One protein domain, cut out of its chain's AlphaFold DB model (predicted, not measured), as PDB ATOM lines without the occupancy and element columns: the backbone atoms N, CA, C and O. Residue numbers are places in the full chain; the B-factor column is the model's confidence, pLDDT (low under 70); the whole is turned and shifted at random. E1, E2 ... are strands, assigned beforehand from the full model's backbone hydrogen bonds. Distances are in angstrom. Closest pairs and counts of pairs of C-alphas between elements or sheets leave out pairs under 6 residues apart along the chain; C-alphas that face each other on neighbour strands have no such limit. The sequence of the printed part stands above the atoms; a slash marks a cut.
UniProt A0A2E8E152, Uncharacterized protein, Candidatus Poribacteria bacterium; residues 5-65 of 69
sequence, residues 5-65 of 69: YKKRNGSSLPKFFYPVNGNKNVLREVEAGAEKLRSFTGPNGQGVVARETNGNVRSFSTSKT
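What this domain is: This is residues 5 to 65 of the 69 residues of an uncharacterized protein of Candidatus Poribacteria bacterium (UniProt A0A2E8E152). A three-stranded antiparallel meander, each strand the neighbour of the one before, E3-E4-E5, makes the larger sheet; a two-stranded hairpin, E1-E2, is set loosely off its E5 side. Residues 5 to 15, with no named element, pass E3 before E1. The 61 printed residues hold five strands in chain order, all strand and no named helix, with 28 residues in named elements, under half. It is compact, radius of gyration of the C-alphas 10.9 A, spans 29 by 26 by 16 A.

Where its parts are: E1 is residues 16 to 19, from C-alpha 16 at (9.405, -41.473, 31.718); E2 27 to 30; E3 35 to 42, 20.4 A; E4 45 to 51, 20.0 A; E5 57 to 61, 13.7 A, to C-alpha 61 at (8.233, -41.896, 43.496).

How they stand to each other: Hairpin E1-E2 has N 18 and O 28 at 2.9 A. Hairpin E3-E4 has N 37 and O 49 at 2.8 A; hairpin E4-E5, N 60 and O 48 at 2.8 A. The closest C-alphas of E1 and E5, Tyr 18 and Phe 60, are 7.6 A apart. E2 and E4 are apart.

The domain as a whole: The C-alphas farthest apart, Gly 10 and Asn 25, are 29.7 A apart. The printed part has no cut and no long link. Residue 22 is under pLDDT 70.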
ATOM      1  N   TYR A   5      12.832 -48.906  40.939       86.44
ATOM      2  CA  TYR A   5      13.328 -49.288  42.253       86.44
ATOM      3  C   TYR A   5      14.272 -50.494  42.182       86.44
ATOM      4  O   TYR A   5      15.322 -50.481  42.816       86.44
ATOM      5  N   LYS A   6      13.967 -51.487  41.336       89.06
ATOM      6  CA  LYS A   6      14.766 -52.717  41.200       89.06
ATOM      7  C   LYS A   6      15.975 -52.587  40.262       89.06
ATOM      8  O   LYS A   6      16.772 -53.515  40.184       89.06
ATOM      9  N   LYS A   7      16.132 -51.475  39.530       89.25
ATOM     10  CA  LYS A   7      17.316 -51.260  38.674       89.25
ATOM     11  C   LYS A   7      18.593 -51.102  39.508       89.25
ATOM     12  O   LYS A   7      18.537 -50.625  40.635       89.25
ATOM     13  N   ARG A   8      19.755 -51.443  38.947       90.56
ATOM     14  CA  ARG A   8      21.058 -51.240  39.604       90.56
ATOM     15  C   ARG A   8      21.368 -49.744  39.755       90.56
ATOM     16  O   ARG A   8      21.021 -48.956  38.875       90.56
ATOM     17  N   ASN A   9      22.037 -49.352  40.835       92.06
ATOM     18  CA  ASN A   9      22.602 -48.004  40.950       92.06
ATOM     19  C   ASN A   9      23.710 -47.811  39.892       92.06
ATOM     20  O   ASN A   9      24.370 -48.776  39.505       92.06
ATOM     21  N   GLY A  10      23.859 -46.597  39.370       90.06
ATOM     22  CA  GLY A  10      24.717 -46.269  38.228       90.06
ATOM     23  C   GLY A  10      24.176 -46.733  36.871       90.06
ATOM     24  O   GLY A  10      24.884 -46.672  35.874       90.06
ATOM     25  N   SER A  11      22.942 -47.255  36.799       92.69
ATOM     26  CA  SER A  11      22.323 -47.614  35.516       92.69
ATOM     27  C   SER A  11      21.468 -46.481  34.963       92.69
ATOM     28  O   SER A  11      20.785 -45.775  35.710       92.69
ATOM     29  N   SER A  12      21.456 -46.357  33.638       92.31
ATOM     30  CA  SER A  12      20.593 -45.413  32.937       92.31
ATOM     31  C   SER A  12      19.122 -45.822  33.053       92.31
ATOM     32  O   SER A  12      18.741 -46.991  32.880       92.31
ATOM     33  N   LEU A  13      18.273 -44.848  33.345       90.81
ATOM     34  CA  LEU A  13      16.824 -44.956  33.343       90.81
ATOM     35  C   LEU A  13      16.292 -44.719  31.920       90.81
ATOM     36  O   LEU A  13      16.872 -43.934  31.164       90.81
ATOM     37  N   PRO A  14      15.223 -45.432  31.520       90.69
ATOM     38  CA  PRO A  14      14.529 -45.111  30.280       90.69
ATOM     39  C   PRO A  14      13.787 -43.780  30.446       90.69
ATOM     40  O   PRO A  14      13.617 -43.308  31.568       90.69
ATOM     41  N   LYS A  15      13.295 -43.221  29.342       91.88
ATOM     42  CA  LYS A  15      12.388 -42.071  29.371       91.88
ATOM     43  C   LYS A  15      11.137 -42.383  30.208       91.88
ATOM     44  O   LYS A  15      10.600 -43.491  30.128       91.88
ATOM     45  N   PHE A  16      10.681 -41.414  30.999       91.81
ATOM     46  CA  PHE A  16       9.405 -41.473  31.718       91.81
ATOM     47  C   PHE A  16       8.860 -40.073  31.997       91.81
ATOM     48  O   PHE A  16       9.577 -39.081  31.914       91.81
ATOM     49  N   PHE A  17       7.589 -39.998  32.376       92.19
ATOM     50  CA  PHE A  17       6.926 -38.761  32.764       92.19
ATOM     51  C   PHE A  17       6.690 -38.710  34.272       92.19
ATOM     52  O   PHE A  17       6.467 -39.736  34.928       92.19
ATOM     53  N   TYR A  18       6.752 -37.504  34.832       92.00
ATOM     54  CA  TYR A  18       6.552 -37.270  36.259       92.00
ATOM     55  C   TYR A  18       5.790 -35.959  36.503       92.00
ATOM     56  O   TYR A  18       6.068 -34.972  35.821       92.00
ATOM     57  N   PRO A  19       4.857 -35.891  37.469       91.75
ATOM     58  CA  PRO A  19       4.078 -34.683  37.721       91.75
ATOM     59  C   PRO A  19       4.944 -33.515  38.199       91.75
ATOM     60  O   PRO A  19       5.760 -33.635  39.122       91.75
ATOM     61  N   VAL A  20       4.714 -32.347  37.604       86.88
ATOM     62  CA  VAL A  20       5.271 -31.074  38.060       86.88
ATOM     63  C   VAL A  20       4.629 -30.729  39.402       86.88
ATOM     64  O   VAL A  20       3.407 -30.682  39.536       86.88
ATOM     65  N   ASN A  21       5.453 -30.489  40.421       81.88
ATOM     66  CA  ASN A  21       5.016 -30.143  41.781       81.88
ATOM     67  C   ASN A  21       4.115 -31.202  42.447       81.88
ATOM     68  O   ASN A  21       3.212 -30.883  43.217       81.88
ATOM     69  N   GLY A  22       4.370 -32.482  42.170       69.19
ATOM     70  CA  GLY A  22       3.889 -33.607  42.972       69.19
ATOM     71  C   GLY A  22       2.451 -34.055  42.711       69.19
ATOM     72  O   GLY A  22       2.247 -35.266  42.650       69.19
ATOM     73  N   ASN A  23       1.490 -33.140  42.561       73.06
ATOM     74  CA  ASN A  23       0.058 -33.471  42.445       73.06
ATOM     75  C   ASN A  23      -0.655 -32.785  41.260       73.06
ATOM     76  O   ASN A  23      -1.876 -32.853  41.171       73.06
ATOM     77  N   LYS A  24       0.062 -32.101  40.358       79.69
ATOM     78  CA  LYS A  24      -0.567 -31.501  39.170       79.69
ATOM     79  C   LYS A  24      -0.663 -32.523  38.034       79.69
ATOM     80  O   LYS A  24       0.264 -33.301  37.836       79.69
ATOM     81  N   ASN A  25      -1.715 -32.417  37.221       80.19
ATOM     82  CA  ASN A  25      -1.873 -33.165  35.960       80.19
ATOM     83  C   ASN A  25      -0.923 -32.690  34.846       80.19
ATOM     84  O   ASN A  25      -0.979 -33.170  33.719       80.19
ATOM     85  N   VAL A  26      -0.048 -31.733  35.151       87.12
ATOM     86  CA  VAL A  26       1.014 -31.298  34.252       87.12
ATOM     87  C   VAL A  26       2.192 -32.236  34.455       87.12
ATOM     88  O   VAL A  26       2.845 -32.204  35.500       87.12
ATOM     89  N   LEU A  27       2.448 -33.087  33.469       91.12
ATOM     90  CA  LEU A  27       3.589 -33.990  33.469       91.12
ATOM     91  C   LEU A  27       4.795 -33.302  32.832       91.12
ATOM     92  O   LEU A  27       4.671 -32.641  31.804       91.12
ATOM     93  N   ARG A  28       5.971 -33.484  33.431       91.62
ATOM     94  CA  ARG A  28       7.244 -33.195  32.775       91.62
ATOM     95  C   ARG A  28       7.891 -34.482  32.309       91.62
ATOM     96  O   ARG A  28       7.766 -35.525  32.955       91.62
ATOM     97  N   GLU A  29       8.624 -34.369  31.222       91.50
ATOM     98  CA  GLU A  29       9.460 -35.443  30.724       91.50
ATOM     99  C   GLU A  29      10.760 -35.537  31.530       91.50
ATOM    100  O   GLU A  29      11.378 -34.524  31.872       91.50
ATOM    101  N   VAL A  30      11.154 -36.768  31.845       90.62
ATOM    102  CA  VAL A  30      12.502 -37.127  32.275       90.62
ATOM    103  C   VAL A  30      13.132 -37.896  31.126       90.62
ATOM    104  O   VAL A  30      12.660 -38.975  30.752       90.62
ATOM    105  N   GLU A  31      14.174 -37.307  30.547       89.44
ATOM    106  CA  GLU A  31      14.844 -37.845  29.370       89.44
ATOM    107  C   GLU A  31      15.469 -39.219  29.637       89.44
ATOM    108  O   GLU A  31      15.884 -39.558  30.753       89.44
ATOM    109  N   ALA A  32      15.566 -40.015  28.571       84.69
ATOM    110  CA  ALA A  32      16.342 -41.244  28.608       84.69
ATOM    111  C   ALA A  32      17.816 -40.926  28.900       84.69
ATOM    112  O   ALA A  32      18.356 -39.933  28.425       84.69
ATOM    113  N   GLY A  33      18.474 -41.788  29.674       84.25
ATOM    114  CA  GLY A  33      19.879 -41.591  30.044       84.25
ATOM    115  C   GLY A  33      20.089 -41.003  31.438       84.25
ATOM    116  O   GLY A  33      21.219 -41.020  31.912       84.25
ATOM    117  N   ALA A  34      19.024 -40.585  32.138       90.31
ATOM    118  CA  ALA A  34      19.116 -40.210  33.549       90.31
ATOM    119  C   ALA A  34      19.731 -41.349  34.388       90.31
ATOM    120  O   ALA A  34      19.320 -42.506  34.287       90.31
ATOM    121  N   GLU A  35      20.715 -41.042  35.227       94.56
ATOM    122  CA  GLU A  35      21.460 -42.035  35.998       94.56
ATOM    123  C   GLU A  35      20.764 -42.309  37.330       94.56
ATOM    124  O   GLU A  35      20.562 -41.399  38.137       94.56
ATOM    125  N   LYS A  36      20.436 -43.570  37.620       94.31
ATOM    126  CA  LYS A  36      19.951 -43.943  38.952       94.31
ATOM    127  C   LYS A  36      21.092 -43.864  39.968       94.31
ATOM    128  O   LYS A  36      22.001 -44.681  39.923       94.31
ATOM    129  N   LEU A  37      20.975 -42.996  40.966       95.81
ATOM    130  CA  LEU A  37      21.946 -42.900  42.061       95.81
ATOM    131  C   LEU A  37      21.644 -43.899  43.181       95.81
ATOM    132  O   LEU A  37      22.529 -44.618  43.637       95.81
ATOM    133  N   ARG A  38      20.385 -43.967  43.628       95.06
ATOM    134  CA  ARG A  38      19.951 -44.903  44.681       95.06
ATOM    135  C   ARG A  38      18.455 -45.174  44.639       95.06
ATOM    136  O   ARG A  38      17.684 -44.377  44.113       95.06
ATOM    137  N   SER A  39      18.030 -46.286  45.223       94.56
ATOM    138  CA  SER A  39      16.630 -46.539  45.588       94.56
ATOM    139  C   SER A  39      16.344 -46.094  47.020       94.56
ATOM    140  O   SER A  39      17.249 -46.029  47.851       94.56
ATOM    141  N   PHE A  40      15.081 -45.800  47.310       93.88
ATOM    142  CA  PHE A  40      14.613 -45.537  48.668       93.88
ATOM    143  C   PHE A  40      13.188 -46.052  48.864       93.88
ATOM    144  O   PHE A  40      12.421 -46.180  47.907       93.88
ATOM    145  N   THR A  41      12.838 -46.294  50.121       94.62
ATOM    146  CA  THR A  41      11.474 -46.586  50.566       94.62
ATOM    147  C   THR A  41      11.127 -45.571  51.645       94.62
ATOM    148  O   THR A  41      11.911 -45.382  52.572       94.62
ATOM    149  N   GLY A  42      10.000 -44.879  51.498       88.69
ATOM    150  CA  GLY A  42       9.522 -43.887  52.462       88.69
ATOM    151  C   GLY A  42       8.028 -44.040  52.756       88.69
ATOM    152  O   GLY A  42       7.403 -44.973  52.248       88.69
ATOM    153  N   PRO A  43       7.428 -43.105  53.518       87.75
ATOM    154  CA  PRO A  43       6.012 -43.164  53.905       87.75
ATOM    155  C   PRO A  43       5.053 -43.253  52.710       87.75
ATOM    156  O   PRO A  43       4.006 -43.880  52.786       87.75
ATOM    157  N   ASN A  44       5.454 -42.670  51.577       84.56
ATOM    158  CA  ASN A  44       4.680 -42.637  50.335       84.56
ATOM    159  C   ASN A  44       5.055 -43.763  49.347       84.56
ATOM    160  O   ASN A  44       4.718 -43.688  48.164       84.56
ATOM    161  N   GLY A  45       5.779 -44.786  49.812       90.38
ATOM    162  CA  GLY A  45       6.173 -45.956  49.031       90.38
ATOM    163  C   GLY A  45       7.604 -45.917  48.491       90.38
ATOM    164  O   GLY A  45       8.494 -45.245  49.017       90.38
ATOM    165  N   GLN A  46       7.837 -46.712  47.448       94.31
ATOM    166  CA  GLN A  46       9.153 -46.920  46.839       94.31
ATOM    167  C   GLN A  46       9.481 -45.851  45.798       94.31
ATOM    168  O   GLN A  46       8.630 -45.462  44.995       94.31
ATOM    169  N   GLY A  47      10.748 -45.460  45.712       93.81
ATOM    170  CA  GLY A  47      11.226 -44.510  44.716       93.81
ATOM    171  C   GLY A  47      12.702 -44.658  44.375       93.81
ATOM    172  O   GLY A  47      13.415 -45.537  44.873       93.81
ATOM    173  N   VAL A  48      13.160 -43.780  43.489       94.69
ATOM    174  CA  VAL A  48      14.557 -43.680  43.067       94.69
ATOM    175  C   VAL A  48      15.031 -42.237  43.107       94.69
ATOM    176  O   VAL A  48      14.278 -41.316  42.813       94.69
ATOM    177  N   VAL A  49      16.291 -42.039  43.466       95.25
ATOM    178  CA  VAL A  49      17.008 -40.788  43.233       95.25
ATOM    179  C   VAL A  49      17.782 -40.953  41.938       95.25
ATOM    180  O   VAL A  49      18.513 -41.938  41.792       95.25
ATOM    181  N   ALA A  50      17.624 -40.013  41.015       95.31
ATOM    182  CA  ALA A  50      18.331 -40.013  39.747       95.31
ATOM    183  C   ALA A  50      18.952 -38.648  39.444       95.31
ATOM    184  O   ALA A  50      18.432 -37.612  39.867       95.31
ATOM    185  N   ARG A  51      20.069 -38.673  38.718       96.19
ATOM    186  CA  ARG A  51      20.689 -37.501  38.105       96.19
ATOM    187  C   ARG A  51      20.182 -37.389  36.672       96.19
ATOM    188  O   ARG A  51      20.369 -38.303  35.876       96.19
ATOM    189  N   GLU A  52      19.506 -36.295  36.369       93.44
ATOM    190  CA  GLU A  52      19.005 -35.996  35.031       93.44
ATOM    191  C   GLU A  52      20.138 -35.569  34.088       93.44
ATOM    192  O   GLU A  52      21.224 -35.196  34.533       93.44
ATOM    193  N   THR A  53      19.870 -35.586  32.782       91.25
ATOM    194  CA  THR A  53      20.804 -35.165  31.721       91.25
ATOM    195  C   THR A  53      21.273 -33.718  31.887       91.25
ATOM    196  O   THR A  53      22.428 -33.408  31.622       91.25
ATOM    197  N   ASN A  54      20.417 -32.851  32.432       90.56
ATOM    198  CA  ASN A  54      20.744 -31.467  32.794       90.56
ATOM    199  C   ASN A  54      21.589 -31.327  34.085       90.56
ATOM    200  O   ASN A  54      21.779 -30.218  34.576       90.56
ATOM    201  N   GLY A  55      22.043 -32.436  34.677       91.88
ATOM    202  CA  GLY A  55      22.847 -32.469  35.901       91.88
ATOM    203  C   GLY A  55      22.050 -32.402  37.209       91.88
ATOM    204  O   GLY A  55      22.612 -32.653  38.277       91.88
ATOM    205  N   ASN A  56      20.742 -32.125  37.166       93.38
ATOM    206  CA  ASN A  56      19.926 -32.015  38.373       93.38
ATOM    207  C   ASN A  56      19.720 -33.373  39.046       93.38
ATOM    208  O   ASN A  56      19.345 -34.354  38.407       93.38
ATOM    209  N   VAL A  57      19.874 -33.412  40.367       94.94
ATOM    210  CA  VAL A  57      19.578 -34.603  41.170       94.94
ATOM    211  C   VAL A  57      18.183 -34.475  41.769       94.94
ATOM    212  O   VAL A  57      17.895 -33.529  42.502       94.94
ATOM    213  N   ARG A  58      17.301 -35.429  41.463       93.31
ATOM    214  CA  ARG A  58      15.905 -35.423  41.922       93.31
ATOM    215  C   ARG A  58      15.456 -36.805  42.377       93.31
ATOM    216  O   ARG A  58      15.984 -37.830  41.949       93.31
ATOM    217  N   SER A  59      14.466 -36.826  43.263       92.44
ATOM    218  CA  SER A  59      13.790 -38.040  43.710       92.44
ATOM    219  C   SER A  59      12.467 -38.234  42.970       92.44
ATOM    220  O   SER A  59      11.701 -37.296  42.754       92.44
ATOM    221  N   PHE A  60      12.195 -39.480  42.597       91.75
ATOM    222  CA  PHE A  60      11.025 -39.890  41.838       91.75
ATOM    223  C   PHE A  60      10.329 -41.039  42.563       91.75
ATOM    224  O   PHE A  60      10.928 -42.093  42.792       91.75
ATOM    225  N   SER A  61       9.066 -40.833  42.934       92.19
ATOM    226  CA  SER A  61       8.233 -41.896  43.496       92.19
ATOM    227  C   SER A  61       7.757 -42.828  42.391       92.19
ATOM    228  O   SER A  61       7.190 -42.369  41.402       92.19
ATOM    229  N   THR A  62       7.905 -44.136  42.588       90.38
ATOM    230  CA  THR A  62       7.481 -45.146  41.605       90.38
ATOM    231  C   THR A  62       5.975 -45.076  41.347       90.38
ATOM    232  O   THR A  62       5.536 -45.308  40.228       90.38
ATOM    233  N   SER A  63       5.184 -44.706  42.360       89.75
ATOM    234  CA  SER A  63       3.726 -44.549  42.257       89.75
ATOM    235  C   SER A  63       3.279 -43.372  41.386       89.75
ATOM    236  O   SER A  63       2.134 -43.345  40.950       89.75
ATOM    237  N   LYS A  64       4.165 -42.400  41.142       89.38
ATOM    238  CA  LYS A  64       3.875 -41.183  40.365       89.38
ATOM    239  C   LYS A  64       4.536 -41.184  38.986       89.38
ATOM    240  O   LYS A  64       4.398 -40.223  38.236       89.38
ATOM    241  N   THR A  65       5.292 -42.229  38.666       90.56
ATOM    242  CA  THR A  65       5.945 -42.387  37.371       90.56
ATOM    243  C   THR A  65       4.940 -42.870  36.331       90.56
ATOM    244  O   THR A  65       4.257 -43.870  36.547       90.56
TER     245      THR A  65